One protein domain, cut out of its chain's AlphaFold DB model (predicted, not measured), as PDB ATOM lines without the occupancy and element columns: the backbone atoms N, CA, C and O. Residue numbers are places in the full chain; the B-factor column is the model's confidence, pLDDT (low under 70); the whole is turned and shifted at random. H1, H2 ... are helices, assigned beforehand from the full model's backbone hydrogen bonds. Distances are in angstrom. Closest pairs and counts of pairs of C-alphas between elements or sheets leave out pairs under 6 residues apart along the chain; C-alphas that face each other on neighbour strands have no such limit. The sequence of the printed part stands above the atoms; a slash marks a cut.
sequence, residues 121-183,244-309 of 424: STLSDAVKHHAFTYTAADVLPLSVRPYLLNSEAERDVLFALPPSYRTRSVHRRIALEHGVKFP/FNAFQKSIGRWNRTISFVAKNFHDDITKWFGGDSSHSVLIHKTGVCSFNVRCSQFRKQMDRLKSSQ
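AT A GLANCE: This is residues 121 to 183 and 244 to 309 of the 424 residues of the protein "Hypothetical protein" of Meloidogyne enterolobii (UniProt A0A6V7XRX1). What shape do these coordinates make? They make a loose, open arrangement in which the long helix H5 runs along one side, the short helices H1, H2 and H3 form a loosely wound lobe away from it, and H4 and the far end of H8 lie at opposite ends of the length. After H6 the backbone folds back toward H5 through H7 and then runs out along H8, whose residues 302 to 307 stick out with 308 and 309. What is it built of? The printed part has 129 residues with eight named helices, H1 to H8 in order, and no named strand: the class is all helix. It is loose, with a radius of gyration of the C-alphas of 18.8 A and spans of 60 by 40 by 23 A.

HOW THE PARTS SIT: How do the first helices meet? H1, residues 136 to 139, and H2, residues 141 to 144, only just touch, and only at the corner by their link, with 3 pairs of C-alphas within 8 A; the closest are those of Ala 137 and Val 144, 5.8 A apart. H2 only just touches H3, residues 155 to 159, with 3 such pairs; the closest C-alphas are those of Pro 141 and Leu 158, at 6.5 A. Where do the later helices stand? H4, residues 168 to 177, touches no helix, while H5, residues 246 to 264, and H6, residues 266 to 272, meet only through their link. Residues 258 to 262 of H5 only just touch H7, residues 281 to 284, with 3 pairs; the closest C-alphas are those of Ala 262 and Leu 282, 6.1 A apart. What of H8, residues 291 to 307? H6 and H8 are close but not clearly touching, at a steep tilt of 42 degrees, the same way; the C-alphas of His 266 and Val 293 are the closest, at 7.7 A. How do the helix backbones run? In H3, H4, H5, H6 and H8 every O i to N i+4 pair is within hydrogen-bond range; H1, H2 and H7 are too short for such a pair.

IN THESE COORDINATES: Where does the first helix begin? H1 begins at C-alpha 136, at (159.335, 142.214, 165.463). How long are the longer helices? From first to last C-alpha H4 measures 14.1 A, H5 27.2 A, H6 10.0 A and H8 23.8 A. Where do H5 and H8 lie? H5 begins at C-alpha 246, at (130.960, 146.724, 170.655), and H8 ends at C-alpha 307, at (139.898, 107.731, 137.647).

THE WHOLE: How large is it, and is it cut? The two C-alphas farthest apart are those of Ser 169 and Gln 309, 62.2 A; residues 184 to 243 are not printed, and C-alphas 183 and 244 are 18.8 A apart across the cut. Are any links long? Of the links that are printed whole, H1 to H2 and H5 to H6 are tight and the others short. Where is confidence low? The mean pLDDT of the printed part is 71.8, and 54 residues are under 70, among them 121 to 133 and 168 to 183.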
ATOM      1  N   SER A 121     139.794 140.525 163.491       54.72
ATOM      2  CA  SER A 121     138.994 139.666 164.367       54.72
ATOM      3  C   SER A 121     139.724 139.193 165.632       54.72
ATOM      4  O   SER A 121     139.085 138.868 166.629       54.72
ATOM      5  N   THR A 122     141.059 139.192 165.631       58.91
ATOM      6  CA  THR A 122     141.898 138.838 166.789       58.91
ATOM      7  C   THR A 122     142.197 140.027 167.716       58.91
ATOM      8  O   THR A 122     142.734 139.836 168.804       58.91
ATOM      9  N   LEU A 123     141.815 141.256 167.335       59.03
ATOM     10  CA  LEU A 123     142.067 142.480 168.110       59.03
ATOM     11  C   LEU A 123     141.038 142.743 169.222       59.03
ATOM     12  O   LEU A 123     141.279 143.611 170.057       59.03
ATOM     13  N   SER A 124     139.917 142.009 169.268       57.81
ATOM     14  CA  SER A 124     138.882 142.174 170.313       57.81
ATOM     15  C   SER A 124     139.438 142.010 171.733       57.81
ATOM     16  O   SER A 124     138.919 142.572 172.692       57.81
ATOM     17  N   ASP A 125     140.498 141.225 171.850       55.84
ATOM     18  CA  ASP A 125     141.080 140.736 173.093       55.84
ATOM     19  C   ASP A 125     142.337 141.522 173.507       55.84
ATOM     20  O   ASP A 125     143.052 141.147 174.441       55.84
ATOM     21  N   ALA A 126     142.628 142.588 172.765       58.28
ATOM     22  CA  ALA A 126     143.939 143.182 172.652       58.28
ATOM     23  C   ALA A 126     143.967 144.625 173.214       58.28
ATOM     24  O   ALA A 126     143.072 145.434 172.973       58.28
ATOM     25  N   VAL A 127     145.002 144.958 173.991       57.00
ATOM     26  CA  VAL A 127     145.266 146.281 174.571       57.00
ATOM     27  C   VAL A 127     145.489 147.329 173.469       57.00
ATOM     28  O   VAL A 127     146.088 147.075 172.426       57.00
ATOM     29  N   LYS A 128     145.033 148.562 173.726       53.91
ATOM     30  CA  LYS A 128     145.039 149.695 172.778       53.91
ATOM     31  C   LYS A 128     146.411 150.019 172.154       53.91
ATOM     32  O   LYS A 128     146.456 150.589 171.067       53.91
ATOM     33  N   HIS A 129     147.511 149.666 172.825       53.66
ATOM     34  CA  HIS A 129     148.885 150.044 172.461       53.66
ATOM     35  C   HIS A 129     149.783 148.852 172.103       53.66
ATOM     36  O   HIS A 129     150.992 148.890 172.315       53.66
ATOM     37  N   HIS A 130     149.208 147.804 171.520       59.97
ATOM     38  CA  HIS A 130     149.937 146.579 171.184       59.97
ATOM     39  C   HIS A 130     151.045 146.708 170.144       59.97
ATOM     40  O   HIS A 130     151.920 145.853 170.070       59.97
ATOM     41  N   ALA A 131     151.035 147.767 169.337       57.25
ATOM     42  CA  ALA A 131     152.030 147.952 168.281       57.25
ATOM     43  C   ALA A 131     153.474 148.075 168.811       57.25
ATOM     44  O   ALA A 131     154.405 147.885 168.039       57.25
ATOM     45  N   PHE A 132     153.657 148.366 170.107       59.03
ATOM     46  CA  PHE A 132     154.974 148.518 170.742       59.03
ATOM     47  C   PHE A 132     155.241 147.522 171.874       59.03
ATOM     48  O   PHE A 132     156.287 147.600 172.511       59.03
ATOM     49  N   THR A 133     154.299 146.625 172.175       65.81
ATOM     50  CA  THR A 133     154.472 145.634 173.250       65.81
ATOM     51  C   THR A 133     155.125 144.352 172.757       65.81
ATOM     52  O   THR A 133     155.758 143.657 173.542       65.81
ATOM     53  N   TYR A 134     154.950 144.029 171.477       70.44
ATOM     54  CA  TYR A 134     155.424 142.790 170.871       70.44
ATOM     55  C   TYR A 134     156.670 143.048 170.032       70.44
ATOM     56  O   TYR A 134     156.790 144.088 169.379       70.44
ATOM     57  N   THR A 135     157.604 142.099 170.047       75.12
ATOM     58  CA  THR A 135     158.835 142.221 169.265       75.12
ATOM     59  C   THR A 135     158.546 142.026 167.774       75.12
ATOM     60  O   THR A 135     157.526 141.454 167.385       75.12
ATOM     61  N   ALA A 136     159.463 142.457 166.902       73.69
ATOM     62  CA  ALA A 136     159.335 142.214 165.463       73.69
ATOM     63  C   ALA A 136     159.222 140.709 165.129       73.69
ATOM     64  O   ALA A 136     158.523 140.342 164.187       73.69
ATOM     65  N   ALA A 137     159.841 139.840 165.938       75.88
ATOM     66  CA  ALA A 137     159.757 138.388 165.794       75.88
ATOM     67  C   ALA A 137     158.370 137.808 166.140       75.88
ATOM     68  O   ALA A 137     158.046 136.717 165.666       75.88
ATOM     69  N   ASP A 138     157.566 138.530 166.929       74.56
ATOM     70  CA  ASP A 138     156.205 138.143 167.323       74.56
ATOM     71  C   ASP A 138     155.144 138.698 166.363       74.56
ATOM     72  O   ASP A 138     154.133 138.053 166.111       74.56
ATOM     73  N   VAL A 139     155.364 139.903 165.824       74.81
ATOM     74  CA  VAL A 139     154.405 140.583 164.931       74.81
ATOM     75  C   VAL A 139     154.609 140.194 163.465       74.81
ATOM     76  O   VAL A 139     153.652 140.141 162.695       74.81
ATOM     77  N   LEU A 140     155.855 139.930 163.064       76.19
ATOM     78  CA  LEU A 140     156.237 139.551 161.701       76.19
ATOM     79  C   LEU A 140     157.161 138.325 161.724       76.19
ATOM     80  O   LEU A 140     158.306 138.399 161.262       76.19
ATOM     81  N   PRO A 141     156.692 137.170 162.227       78.56
ATOM     82  CA  PRO A 141     157.545 136.008 162.447       78.56
ATOM     83  C   PRO A 141     158.198 135.490 161.166       78.56
ATOM     84  O   PRO A 141     159.329 135.027 161.236       78.56
ATOM     85  N   LEU A 142     157.569 135.636 159.994       82.12
ATOM     86  CA  LEU A 142     158.161 135.212 158.716       82.12
ATOM     87  C   LEU A 142     159.388 136.030 158.293       82.12
ATOM     88  O   LEU A 142     160.230 135.515 157.564       82.12
ATOM     89  N   SER A 143     159.502 137.282 158.742       82.12
ATOM     90  CA  SER A 143     160.659 138.128 158.414       82.12
ATOM     91  C   SER A 143     161.930 137.671 159.135       82.12
ATOM     92  O   SER A 143     163.020 137.756 158.581       82.12
ATOM     93  N   VAL A 144     161.776 137.141 160.353       83.06
ATOM     94  CA  VAL A 144     162.877 136.648 161.195       83.06
ATOM     95  C   VAL A 144     163.063 135.135 161.038       83.06
ATOM     96  O   VAL A 144     164.181 134.633 161.090       83.06
ATOM     97  N   ARG A 145     161.969 134.393 160.832       86.31
ATOM     98  CA  ARG A 145     161.922 132.927 160.737       86.31
ATOM     99  C   ARG A 145     161.160 132.486 159.474       86.31
ATOM    100  O   ARG A 145     160.019 132.028 159.576       86.31
ATOM    101  N   PRO A 146     161.778 132.573 158.278       84.62
ATOM    102  CA  PRO A 146     161.126 132.204 157.016       84.62
ATOM    103  C   PRO A 146     160.702 130.729 156.949       84.62
ATOM    104  O   PRO A 146     159.719 130.393 156.294       84.62
ATOM    105  N   TYR A 147     161.405 129.851 157.669       83.38
ATOM    106  CA  TYR A 147     161.135 128.409 157.736       83.38
ATOM    107  C   TYR A 147     159.810 128.042 158.431       83.38
ATOM    108  O   TYR A 147     159.427 126.879 158.428       83.38
ATOM    109  N   LEU A 148     159.105 129.003 159.044       82.06
ATOM    110  CA  LEU A 148     157.758 128.781 159.587       82.06
ATOM    111  C   LEU A 148     156.682 128.701 158.495       82.06
ATOM    112  O   LEU A 148     155.560 128.276 158.776       82.06
ATOM    113  N   LEU A 149     157.000 129.115 157.266       81.75
ATOM    114  CA  LEU A 149     156.094 129.031 156.130       81.75
ATOM    115  C   LEU A 149     155.973 127.576 155.652       81.75
ATOM    116  O   LEU A 149     156.659 127.147 154.728       81.75
ATOM    117  N   ASN A 150     155.067 126.835 156.280       79.69
ATOM    118  CA  ASN A 150     154.725 125.466 155.904       79.69
ATOM    119  C   ASN A 150     153.341 125.420 155.249       79.69
ATOM    120  O   ASN A 150     152.505 126.287 155.493       79.69
ATOM    121  N   SER A 151     153.061 124.373 154.466       69.44
ATOM    122  CA  SER A 151     151.718 124.137 153.901       69.44
ATOM    123  C   SER A 151     150.633 124.031 154.977       69.44
ATOM    124  O   SER A 151     149.491 124.420 154.757       69.44
ATOM    125  N   GLU A 152     151.018 123.534 156.150       68.88
ATOM    126  CA  GLU A 152     150.157 123.329 157.315       68.88
ATOM    127  C   GLU A 152     150.000 124.592 158.176       68.88
ATOM    128  O   GLU A 152     149.192 124.614 159.104       68.88
ATOM    129  N   ALA A 153     150.796 125.638 157.922       72.06
ATOM    130  CA  ALA A 153     150.824 126.819 158.770       72.06
ATOM    131  C   ALA A 153     149.555 127.659 158.567       72.06
ATOM    132  O   ALA A 153     149.270 128.158 157.476       72.06
ATOM    133  N   GLU A 154     148.777 127.833 159.635       70.94
ATOM    134  CA  GLU A 154     147.580 128.668 159.601       70.94
ATOM    135  C   GLU A 154     147.953 130.157 159.649       70.94
ATOM    136  O   GLU A 154     148.872 130.565 160.363       70.94
ATOM    137  N   ARG A 155     147.198 130.996 158.924       70.81
ATOM    138  CA  ARG A 155     147.383 132.456 158.926       70.81
ATOM    139  C   ARG A 155     147.363 133.022 160.344       70.81
ATOM    140  O   ARG A 155     148.167 133.889 160.664       70.81
ATOM    141  N   ASP A 156     146.467 132.524 161.186       67.81
ATOM    142  CA  ASP A 156     146.350 132.982 162.565       67.81
ATOM    143  C   ASP A 156     147.568 132.547 163.404       67.81
ATOM    144  O   ASP A 156     148.021 133.306 164.244       67.81
ATOM    145  N   VAL A 157     148.202 131.405 163.124       71.31
ATOM    146  CA  VAL A 157     149.453 131.007 163.804       71.31
ATOM    147  C   VAL A 157     150.639 131.877 163.364       71.31
ATOM    148  O   VAL A 157     151.525 132.165 164.164       71.31
ATOM    149  N   LEU A 158     150.656 132.312 162.102       73.56
ATOM    150  CA  LEU A 158     151.738 133.124 161.537       73.56
ATOM    151  C   LEU A 158     151.587 134.628 161.783       73.56
ATOM    152  O   LEU A 158     152.579 135.344 161.762       73.56
ATOM    153  N   PHE A 159     150.367 135.133 161.946       71.94
ATOM    154  CA  PHE A 159     150.119 136.577 161.963       71.94
ATOM    155  C   PHE A 159     149.175 137.035 163.076       71.94
ATOM    156  O   PHE A 159     148.974 138.244 163.225       71.94
ATOM    157  N   ALA A 160     148.570 136.129 163.858       69.56
ATOM    158  CA  ALA A 160     147.856 136.570 165.049       69.56
ATOM    159  C   ALA A 160     148.853 136.978 166.130       69.56
ATOM    160  O   ALA A 160     149.923 136.396 166.293       69.56
ATOM    161  N   LEU A 161     148.459 137.987 166.901       69.88
ATOM    162  CA  LEU A 161     149.198 138.365 168.093       69.88
ATOM    163  C   LEU A 161     149.165 137.193 169.086       69.88
ATOM    164  O   LEU A 161     148.080 136.641 169.308       69.88
ATOM    165  N   PRO A 162     150.303 136.841 169.711       64.50
ATOM    166  CA  PRO A 162     150.329 135.829 170.753       64.50
ATOM    167  C   PRO A 162     149.297 136.163 171.840       64.50
ATOM    168  O   PRO A 162     149.253 137.317 172.301       64.50
ATOM    169  N   PRO A 163     148.455 135.199 172.255       63.69
ATOM    170  CA  PRO A 163     147.514 135.435 173.336       63.69
ATOM    171  C   PRO A 163     148.309 135.800 174.589       63.69
ATOM    172  O   PRO A 163     149.229 135.093 174.995       63.69
ATOM    173  N   SER A 164     147.978 136.933 175.205       61.09
ATOM    174  CA  SER A 164     148.570 137.310 176.487       61.09
ATOM    175  C   SER A 164     148.238 136.232 177.519       61.09
ATOM    176  O   SER A 164     147.059 135.889 177.647       61.09
ATOM    177  N   TYR A 165     149.220 135.756 178.289       59.97
ATOM    178  CA  TYR A 165     148.936 134.956 179.481       59.97
ATOM    179  C   TYR A 165     147.992 135.746 180.393       59.97
ATOM    180  O   TYR A 165     148.290 136.872 180.796       59.97
ATOM    181  N   ARG A 166     146.814 135.182 180.665       65.50
ATOM    182  CA  ARG A 166     145.776 135.814 181.482       65.50
ATOM    183  C   ARG A 166     145.675 135.074 182.799       65.50
ATOM    184  O   ARG A 166     145.428 133.878 182.829       65.50
ATOM    185  N   THR A 167     145.802 135.802 183.900       70.06
ATOM    186  CA  THR A 167     145.429 135.277 185.214       70.06
ATOM    187  C   THR A 167     143.918 135.024 185.255       70.06
ATOM    188  O   THR A 167     143.150 135.768 184.640       70.06
ATOM    189  N   ARG A 168     143.467 134.048 186.054       62.50
ATOM    190  CA  ARG A 168     142.041 133.743 186.300       62.50
ATOM    191  C   ARG A 168     141.185 134.988 186.572       62.50
ATOM    192  O   ARG A 168     140.075 135.116 186.065       62.50
ATOM    193  N   SER A 169     141.711 135.938 187.347       68.00
ATOM    194  CA  SER A 169     141.043 137.208 187.665       68.00
ATOM    195  C   SER A 169     140.830 138.098 186.435       68.00
ATOM    196  O   SER A 169     139.782 138.728 186.300       68.00
ATOM    197  N   VAL A 170     141.798 138.122 185.519       66.06
ATOM    198  CA  VAL A 170     141.729 138.858 184.251       66.06
ATOM    199  C   VAL A 170     140.758 138.173 183.293       66.06
ATOM    200  O   VAL A 170     139.928 138.853 182.700       66.06
ATOM    201  N   HIS A 171     140.804 136.840 183.196       66.50
ATOM    202  CA  HIS A 171     139.857 136.067 182.390       66.50
ATOM    203  C   HIS A 171     138.410 136.314 182.838       66.50
ATOM    204  O   HIS A 171     137.568 136.706 182.030       66.50
ATOM    205  N   ARG A 172     138.128 136.169 184.143       65.06
ATOM    206  CA  ARG A 172     136.789 136.385 184.713       65.06
ATOM    207  C   ARG A 172     136.284 137.803 184.456       65.06
ATOM    208  O   ARG A 172     135.125 137.977 184.093       65.06
ATOM    209  N   ARG A 173     137.151 138.808 184.610       68.81
ATOM    210  CA  ARG A 173     136.817 140.207 184.320       68.81
ATOM    211  C   ARG A 173     136.431 140.393 182.853       68.81
ATOM    212  O   ARG A 173     135.372 140.938 182.580       68.81
ATOM    213  N   ILE A 174     137.246 139.884 181.929       65.00
ATOM    214  CA  ILE A 174     136.998 139.973 180.485       65.00
ATOM    215  C   ILE A 174     135.682 139.275 180.112       65.00
ATOM    216  O   ILE A 174     134.872 139.845 179.387       65.00
ATOM    217  N   ALA A 175     135.418 138.078 180.637       63.72
ATOM    218  CA  ALA A 175     134.174 137.352 180.383       63.72
ATOM    219  C   ALA A 175     132.928 138.125 180.865       63.72
ATOM    220  O   ALA A 175     131.947 138.237 180.123       63.72
ATOM    221  N   LEU A 176     132.992 138.739 182.053       66.56
ATOM    222  CA  LEU A 176     131.931 139.614 182.570       66.56
ATOM    223  C   LEU A 176     131.761 140.877 181.709       66.56
ATOM    224  O   LEU A 176     130.642 141.232 181.352       66.56
ATOM    225  N   GLU A 177     132.860 141.513 181.285       61.34
ATOM    226  CA  GLU A 177     132.856 142.650 180.342       61.34
ATOM    227  C   GLU A 177     132.315 142.284 178.946       61.34
ATOM    228  O   GLU A 177     131.977 143.150 178.128       61.34
ATOM    229  N   HIS A 178     132.263 140.991 178.648       55.00
ATOM    230  CA  HIS A 178     131.665 140.410 177.459       55.00
ATOM    231  C   HIS A 178     130.189 140.019 177.676       55.00
ATOM    232  O   HIS A 178     129.561 139.481 176.763       55.00
ATOM    233  N   GLY A 179     129.595 140.321 178.828       55.38
ATOM    234  CA  GLY A 179     128.187 140.030 179.110       55.38
ATOM    235  C   GLY A 179     127.918 138.559 179.431       55.38
ATOM    236  O   GLY A 179     126.760 138.148 179.484       55.38
ATOM    237  N   VAL A 180     128.964 137.758 179.660       60.66
ATOM    238  CA  VAL A 180     128.805 136.406 180.197       60.66
ATOM    239  C   VAL A 180     128.473 136.556 181.675       60.66
ATOM    240  O   VAL A 180     129.359 136.832 182.480       60.66
ATOM    241  N   LYS A 181     127.194 136.393 182.035       64.38
ATOM    242  CA  LYS A 181     126.729 136.515 183.430       64.38
ATOM    243  C   LYS A 181     127.467 135.552 184.367       64.38
ATOM    244  O   LYS A 181     127.725 135.892 185.517       64.38
ATOM    245  N   PHE A 182     127.865 134.388 183.851       66.19
ATOM    246  CA  PHE A 182     128.482 133.318 184.629       66.19
ATOM    247  C   PHE A 182     129.692 132.706 183.894       66.19
ATOM    248  O   PHE A 182     129.552 131.688 183.223       66.19
ATOM    249  N   PRO A 183     130.893 133.313 184.003       58.94
ATOM    250  CA  PRO A 183     132.098 132.936 183.246       58.94
ATOM    251  C   PRO A 183     132.626 131.502 183.393       58.94
ATOM    252  O   PRO A 183     133.540 131.140 182.668       58.94
ATOM    253  N   PHE A 244     136.503 149.496 174.166       50.78
ATOM    254  CA  PHE A 244     135.099 149.106 174.197       50.78
ATOM    255  C   PHE A 244     134.474 149.518 172.864       50.78
ATOM    256  O   PHE A 244     133.708 150.467 172.788       50.78
ATOM    257  N   ASN A 245     134.841 148.832 171.783       61.88
ATOM    258  CA  ASN A 245     134.100 148.925 170.538       61.88
ATOM    259  C   ASN A 245     133.230 147.669 170.437       61.88
ATOM    260  O   ASN A 245     133.733 146.574 170.175       61.88
ATOM    261  N   ALA A 246     131.932 147.817 170.709       65.56
ATOM    262  CA  ALA A 246     130.960 146.724 170.655       65.56
ATOM    263  C   ALA A 246     131.003 145.987 169.303       65.56
ATOM    264  O   ALA A 246     130.878 144.761 169.259       65.56
ATOM    265  N   PHE A 247     131.300 146.709 168.219       66.81
ATOM    266  CA  PHE A 247     131.492 146.144 166.887       66.81
ATOM    267  C   PHE A 247     132.687 145.179 166.815       66.81
ATOM    268  O   PHE A 247     132.549 144.065 166.317       66.81
ATOM    269  N   GLN A 248     133.844 145.549 167.380       66.81
ATOM    270  CA  GLN A 248     135.039 144.687 167.411       66.81
ATOM    271  C   GLN A 248     134.817 143.432 168.266       66.81
ATOM    272  O   GLN A 248     135.304 142.347 167.951       66.81
ATOM    273  N   LYS A 249     134.035 143.561 169.343       66.12
ATOM    274  CA  LYS A 249     133.634 142.410 170.159       66.12
ATOM    275  C   LYS A 249     132.749 141.455 169.360       66.12
ATOM    276  O   LYS A 249     132.956 140.243 169.401       66.12
ATOM    277  N   SER A 250     131.786 141.999 168.619       71.62
ATOM    278  CA  SER A 250     130.903 141.217 167.757       71.62
ATOM    279  C   SER A 250     131.696 140.510 166.654       71.62
ATOM    280  O   SER A 250     131.618 139.290 166.540       71.62
ATOM    281  N   ILE A 251     132.548 141.226 165.910       74.38
ATOM    282  CA  ILE A 251     133.310 140.643 164.794       74.38
ATOM    283  C   ILE A 251     134.285 139.551 165.257       74.38
ATOM    284  O   ILE A 251     134.416 138.524 164.594       74.38
ATOM    285  N   GLY A 252     134.917 139.719 166.425       70.44
ATOM    286  CA  GLY A 252     135.792 138.699 167.006       70.44
ATOM    287  C   GLY A 252     135.039 137.424 167.388       70.44
ATOM    288  O   GLY A 252     135.520 136.321 167.120       70.44
ATOM    289  N   ARG A 253     133.831 137.557 167.952       74.88
ATOM    290  CA  ARG A 253     132.952 136.411 168.248       74.88
ATOM    291  C   ARG A 253     132.512 135.707 166.979       74.88
ATOM    292  O   ARG A 253     132.730 134.509 166.864       74.88
ATOM    293  N   TRP A 254     131.973 136.459 166.021       78.44
ATOM    294  CA  TRP A 254     131.534 135.920 164.738       78.44
ATOM    295  C   TRP A 254     132.658 135.171 164.032       78.44
ATOM    296  O   TRP A 254     132.450 134.044 163.593       78.44
ATOM    297  N   ASN A 255     133.868 135.735 163.999       77.56
ATOM    298  CA  ASN A 255     135.016 135.061 163.407       77.56
ATOM    299  C   ASN A 255     135.334 133.740 164.110       77.56
ATOM    300  O   ASN A 255     135.489 132.726 163.438       77.56
ATOM    301  N   ARG A 256     135.404 133.723 165.448       76.19
ATOM    302  CA  ARG A 256     135.679 132.497 166.218       76.19
ATOM    303  C   ARG A 256     134.598 131.438 165.994       76.19
ATOM    304  O   ARG A 256     134.936 130.287 165.742       76.19
ATOM    305  N   THR A 257     133.322 131.824 166.019       80.19
ATOM    306  CA  THR A 257     132.188 130.917 165.796       80.19
ATOM    307  C   THR A 257     132.193 130.345 164.380       80.19
ATOM    308  O   THR A 257     132.133 129.130 164.219       80.19
ATOM    309  N   ILE A 258     132.334 131.192 163.357       81.56
ATOM    310  CA  ILE A 258     132.419 130.754 161.954       81.56
ATOM    311  C   ILE A 258     133.635 129.846 161.756       81.56
ATOM    312  O   ILE A 258     133.524 128.821 161.089       81.56
ATOM    313  N   SER A 259     134.771 130.170 162.382       79.06
ATOM    314  CA  SER A 259     135.981 129.344 162.312       79.06
ATOM    315  C   SER A 259     135.807 127.980 162.931       79.06
ATOM    316  O   SER A 259     136.205 126.980 162.339       79.06
ATOM    317  N   PHE A 260     135.196 127.930 164.105       80.31
ATOM    318  CA  PHE A 260     134.903 126.685 164.783       80.31
ATOM    319  C   PHE A 260     133.967 125.807 163.944       80.31
ATOM    320  O   PHE A 260     134.270 124.640 163.700       80.31
ATOM    321  N   VAL A 261     132.868 126.380 163.447       83.38
ATOM    322  CA  VAL A 261     131.878 125.657 162.638       83.38
ATOM    323  C   VAL A 261     132.501 125.153 161.335       83.38
ATOM    324  O   VAL A 261     132.384 123.973 161.013       83.38
ATOM    325  N   ALA A 262     133.228 126.012 160.618       81.50
ATOM    326  CA  ALA A 262     133.873 125.639 159.364       81.50
ATOM    327  C   ALA A 262     134.961 124.570 159.552       81.50
ATOM    328  O   ALA A 262     135.144 123.748 158.663       81.50
ATOM    329  N   LYS A 263     135.685 124.554 160.680       78.81
ATOM    330  CA  LYS A 263     136.702 123.526 160.957       78.81
ATOM    331  C   LYS A 263     136.079 122.190 161.364       78.81
ATOM    332  O   LYS A 263     136.530 121.163 160.869       78.81
ATOM    333  N   ASN A 264     135.041 122.184 162.199       82.81
ATOM    334  CA  ASN A 264     134.461 120.939 162.717       82.81
ATOM    335  C   ASN A 264     133.454 120.277 161.766       82.81
ATOM    336  O   ASN A 264     133.424 119.056 161.688       82.81
ATOM    337  N   PHE A 265     132.672 121.053 161.004       85.19
ATOM    338  CA  PHE A 265     131.585 120.524 160.160       85.19
ATOM    339  C   PHE A 265     131.888 120.558 158.654       85.19
ATOM    340  O   PHE A 265     130.981 120.398 157.839       85.19
ATOM    341  N   HIS A 266     133.147 120.764 158.247       82.75
ATOM    342  CA  HIS A 266     133.502 120.838 156.823       82.75
ATOM    343  C   HIS A 266     133.115 119.576 156.043       82.75
ATOM    344  O   HIS A 266     132.636 119.691 154.913       82.75
ATOM    345  N   ASP A 267     133.300 118.388 156.621       82.69
ATOM    346  CA  ASP A 267     132.975 117.118 155.965       82.69
ATOM    347  C   ASP A 267     131.462 116.945 155.776       82.69
ATOM    348  O   ASP A 267     131.014 116.578 154.687       82.69
ATOM    349  N   ASP A 268     130.672 117.283 156.797       85.44
ATOM    350  CA  ASP A 268     129.208 117.244 156.746       85.44
ATOM    351  C   ASP A 268     128.641 118.210 155.704       85.44
ATOM    352  O   ASP A 268     127.827 117.816 154.865       85.44
ATOM    353  N   ILE A 269     129.112 119.459 155.720       83.62
ATOM    354  CA  ILE A 269     128.693 120.490 154.765       83.62
ATOM    355  C   ILE A 269     129.078 120.068 153.342       83.62
ATOM    356  O   ILE A 269     128.256 120.124 152.429       83.62
ATOM    357  N   THR A 270     130.303 119.573 153.139       80.12
ATOM    358  CA  THR A 270     130.770 119.127 151.813       80.12
ATOM    359  C   THR A 270     129.951 117.947 151.293       80.12
ATOM    360  O   THR A 270     129.610 117.908 150.110       80.12
ATOM    361  N   LYS A 271     129.606 116.983 152.156       82.44
ATOM    362  CA  LYS A 271     128.761 115.841 151.783       82.44
ATOM    363  C   LYS A 271     127.374 116.297 151.335       82.44
ATOM    364  O   LYS A 271     126.853 115.762 150.359       82.44
ATOM    365  N   TRP A 272     126.802 117.285 152.019       79.81
ATOM    366  CA  TRP A 272     125.492 117.836 151.684       79.81
ATOM    367  C   TRP A 272     125.470 118.496 150.297       79.81
ATOM    368  O   TRP A 272     124.554 118.249 149.518       79.81
ATOM    369  N   PHE A 273     126.533 119.214 149.922       74.00
ATOM    370  CA  PHE A 273     126.709 119.776 148.573       74.00
ATOM    371  C   PHE A 273     127.167 118.748 147.513       74.00
ATOM    372  O   PHE A 273     127.762 119.105 146.496       74.00
ATOM    373  N   GLY A 274     126.919 117.451 147.721       70.94
ATOM    374  CA  GLY A 274     127.245 116.407 146.742       70.94
ATOM    375  C   GLY A 274     128.746 116.130 146.591       70.94
ATOM    376  O   GLY A 274     129.179 115.587 145.573       70.94
ATOM    377  N   GLY A 275     129.548 116.492 147.596       69.94
ATOM    378  CA  GLY A 275     130.996 116.288 147.609       69.94
ATOM    379  C   GLY A 275     131.813 117.434 147.004       69.94
ATOM    380  O   GLY A 275     133.037 117.313 146.936       69.94
ATOM    381  N   ASP A 276     131.172 118.527 146.579       69.88
ATOM    382  CA  ASP A 276     131.838 119.729 146.074       69.88
ATOM    383  C   ASP A 276     131.662 120.898 147.053       69.88
ATOM    384  O   ASP A 276     130.550 121.302 147.383       69.88
ATOM    385  N   SER A 277     132.773 121.461 147.520       70.62
ATOM    386  CA  SER A 277     132.793 122.600 148.440       70.62
ATOM    387  C   SER A 277     132.733 123.955 147.737       70.62
ATOM    388  O   SER A 277     132.608 124.976 148.412       70.62
ATOM    389  N   SER A 278     132.781 123.983 146.400       68.88
ATOM    390  CA  SER A 278     132.728 125.213 145.593       68.88
ATOM    391  C   SER A 278     131.463 126.033 145.848       68.88
ATOM    392  O   SER A 278     131.475 127.259 145.745       68.88
ATOM    393  N   HIS A 279     130.368 125.356 146.194       71.56
ATOM    394  CA  HIS A 279     129.084 125.985 146.484       71.56
ATOM    395  C   HIS A 279     128.950 126.434 147.940       71.56
ATOM    396  O   HIS A 279     128.083 127.258 148.229       71.56
ATOM    397  N   SER A 280     129.819 125.950 148.836       79.62
ATOM    398  CA  SER A 280     129.766 126.332 150.241       79.62
ATOM    399  C   SER A 280     130.422 127.689 150.470       79.62
ATOM    400  O   SER A 280     131.621 127.887 150.247       79.62
ATOM    401  N   VAL A 281     129.644 128.633 150.985       80.06
ATOM    402  CA  VAL A 281     130.117 129.963 151.361       80.06
ATOM    403  C   VAL A 281     130.993 129.886 152.608       80.06
ATOM    404  O   VAL A 281     132.040 130.543 152.632       80.06
ATOM    405  N   LEU A 282     130.640 129.054 153.600       78.31
ATOM    406  CA  LEU A 282     131.464 128.870 154.798       78.31
ATOM    407  C   LEU A 282     132.848 128.329 154.470       78.31
ATOM    408  O   LEU A 282     133.818 128.798 155.056       78.31
ATOM    409  N   ILE A 283     132.965 127.371 153.552       76.25
ATOM    410  CA  ILE A 283     134.255 126.737 153.251       76.25
ATOM    411  C   ILE A 283     135.071 127.593 152.277       76.25
ATOM    412  O   ILE A 283     136.267 127.804 152.489       76.25
ATOM    413  N   HIS A 284     134.440 128.109 151.218       71.94
ATOM    414  CA  HIS A 284     135.153 128.763 150.122       71.94
ATOM    415  C   HIS A 284     135.390 130.264 150.352       71.94
ATOM    416  O   HIS A 284     136.492 130.756 150.110       71.94
ATOM    417  N   LYS A 285     134.376 131.015 150.809       64.69
ATOM    418  CA  LYS A 285     134.429 132.491 150.845       64.69
ATOM    419  C   LYS A 285     134.975 133.070 152.143       64.69
ATOM    420  O   LYS A 285     135.519 134.168 152.121       64.69
ATOM    421  N   THR A 286     134.847 132.367 153.265       63.75
ATOM    422  CA  THR A 286     135.325 132.900 154.552       63.75
ATOM    423  C   THR A 286     136.856 132.925 154.632       63.75
ATOM    424  O   THR A 286     137.417 133.727 155.370       63.75
ATOM    425  N   GLY A 287     137.553 132.068 153.870       63.38
ATOM    426  CA  GLY A 287     139.012 131.912 153.956       63.38
ATOM    427  C   GLY A 287     139.486 131.294 155.277       63.38
ATOM    428  O   GLY A 287     140.685 131.263 155.544       63.38
ATOM    429  N   VAL A 288     138.546 130.813 156.092       63.59
ATOM    430  CA  VAL A 288     138.774 130.317 157.451       63.59
ATOM    431  C   VAL A 288     139.025 128.805 157.478       63.59
ATOM    432  O   VAL A 288     139.640 128.277 158.405       63.59
ATOM    433  N   CYS A 289     138.582 128.088 156.445       67.06
ATOM    434  CA  CYS A 289     138.866 126.667 156.319       67.06
ATOM    435  C   CYS A 289     140.360 126.450 156.004       67.06
ATOM    436  O   CYS A 289     140.926 127.109 155.122       67.06
ATOM    437  N   SER A 290     141.007 125.540 156.740       65.88
ATOM    438  CA  SER A 290     142.454 125.321 156.654       65.88
ATOM    439  C   SER A 290     142.877 124.874 155.250       65.88
ATOM    440  O   SER A 290     142.102 124.278 154.492       65.88
ATOM    441  N   PHE A 291     144.130 125.160 154.878       74.38
ATOM    442  CA  PHE A 291     144.708 124.703 153.610       74.38
ATOM    443  C   PHE A 291     144.515 123.193 153.407       74.38
ATOM    444  O   PHE A 291     144.214 122.762 152.298       74.38
ATOM    445  N   ASN A 292     144.578 122.410 154.484       74.25
ATOM    446  CA  ASN A 292     144.437 120.955 154.453       74.25
ATOM    447  C   ASN A 292     143.079 120.482 153.966       74.25
ATOM    448  O   ASN A 292     143.017 119.549 153.166       74.25
ATOM    449  N   VAL A 293     141.998 121.134 154.397       73.88
ATOM    450  CA  VAL A 293     140.648 120.778 153.952       73.88
ATOM    451  C   VAL A 293     140.512 121.050 152.455       73.88
ATOM    452  O   VAL A 293     140.112 120.164 151.697       73.88
ATOM    453  N   ARG A 294     140.954 122.230 152.001       76.31
ATOM    454  CA  ARG A 294     140.942 122.593 150.575       76.31
ATOM    455  C   ARG A 294     141.847 121.682 149.738       76.31
ATOM    456  O   ARG A 294     141.455 121.257 148.657       76.31
ATOM    457  N   CYS A 295     143.029 121.333 150.243       79.12
ATOM    458  CA  CYS A 295     143.977 120.429 149.591       79.12
ATOM    459  C   CYS A 295     143.418 119.002 149.490       79.12
ATOM    460  O   CYS A 295     143.502 118.382 148.432       79.12
ATOM    461  N   SER A 296     142.794 118.488 150.554       79.00
ATOM    462  CA  SER A 296     142.130 117.178 150.567       79.00
ATOM    463  C   SER A 296     140.991 117.118 149.549       79.00
ATOM    464  O   SER A 296     140.913 116.185 148.750       79.00
ATOM    465  N   GLN A 297     140.149 118.151 149.504       77.19
ATOM    466  CA  GLN A 297     139.073 118.268 148.519       77.19
ATOM    467  C   GLN A 297     139.611 118.358 147.090       77.19
ATOM    468  O   GLN A 297     139.157 117.623 146.214       77.19
ATOM    469  N   PHE A 298     140.629 119.189 146.863       82.06
ATOM    470  CA  PHE A 298     141.298 119.286 145.570       82.06
ATOM    471  C   PHE A 298     141.875 117.936 145.127       82.06
ATOM    472  O   PHE A 298     141.694 117.540 143.978       82.06
ATOM    473  N   ARG A 299     142.510 117.184 146.037       85.00
ATOM    474  CA  ARG A 299     143.002 115.825 145.758       85.00
ATOM    475  C   ARG A 299     141.861 114.890 145.368       85.00
ATOM    476  O   ARG A 299     141.962 114.260 144.324       85.00
ATOM    477  N   LYS A 300     140.753 114.870 146.120       84.56
ATOM    478  CA  LYS A 300     139.557 114.068 145.787       84.56
ATOM    479  C   LYS A 300     139.011 114.409 144.395       84.56
ATOM    480  O   LYS A 300     138.731 113.507 143.605       84.56
ATOM    481  N   GLN A 301     138.894 115.697 144.063       80.88
ATOM    482  CA  GLN A 301     138.456 116.145 142.735       80.88
ATOM    483  C   GLN A 301     139.441 115.720 141.636       80.88
ATOM    484  O   GLN A 301     139.029 115.215 140.590       80.88
ATOM    485  N   MET A 302     140.744 115.870 141.877       83.50
ATOM    486  CA  MET A 302     141.782 115.479 140.925       83.50
ATOM    487  C   MET A 302     141.827 113.959 140.721       83.50
ATOM    488  O   MET A 302     141.974 113.491 139.596       83.50
ATOM    489  N   ASP A 303     141.643 113.170 141.778       84.50
ATOM    490  CA  ASP A 303     141.614 111.710 141.708       84.50
ATOM    491  C   ASP A 303     140.342 111.188 141.025       84.50
ATOM    492  O   ASP A 303     140.403 110.180 140.318       84.50
ATOM    493  N   ARG A 304     139.220 111.917 141.119       83.38
ATOM    494  CA  ARG A 304     138.026 111.672 140.293       83.38
ATOM    495  C   ARG A 304     138.323 111.888 138.806       83.38
ATOM    496  O   ARG A 304     137.962 111.042 137.991       83.38
ATOM    497  N   LEU A 305     139.016 112.974 138.450       80.44
ATOM    498  CA  LEU A 305     139.427 113.241 137.063       80.44
ATOM    499  C   LEU A 305     140.417 112.191 136.541       80.44
ATOM    500  O   LEU A 305     140.287 111.741 135.405       80.44
ATOM    501  N   LYS A 306     141.371 111.758 137.375       80.62
ATOM    502  CA  LYS A 306     142.304 110.672 137.034       80.62
ATOM    503  C   LYS A 306     141.586 109.342 136.849       80.62
ATOM    504  O   LYS A 306     141.877 108.641 135.896       80.62
ATOM    505  N   SER A 307     140.651 108.992 137.734       79.44
ATOM    506  CA  SER A 307     139.898 107.731 137.647       79.44
ATOM    507  C   SER A 307     138.946 107.703 136.452       79.44
ATOM    508  O   SER A 307     138.716 106.648 135.873       79.44
ATOM    509  N   SER A 308     138.435 108.865 136.035       74.81
ATOM    510  CA  SER A 308     137.637 108.995 134.811       74.81
ATOM    511  C   SER A 308     138.443 108.722 133.534       74.81
ATOM    512  O   SER A 308     137.842 108.511 132.482       74.81
ATOM    513  N   GLN A 309     139.777 108.761 133.590       71.19
ATOM    514  CA  GLN A 309     140.668 108.580 132.447       71.19
ATOM    515  C   GLN A 309     141.546 107.344 132.654       71.19
ATOM    516  O   GLN A 309     142.484 107.349 133.442       71.19
TER     517      GLN A 309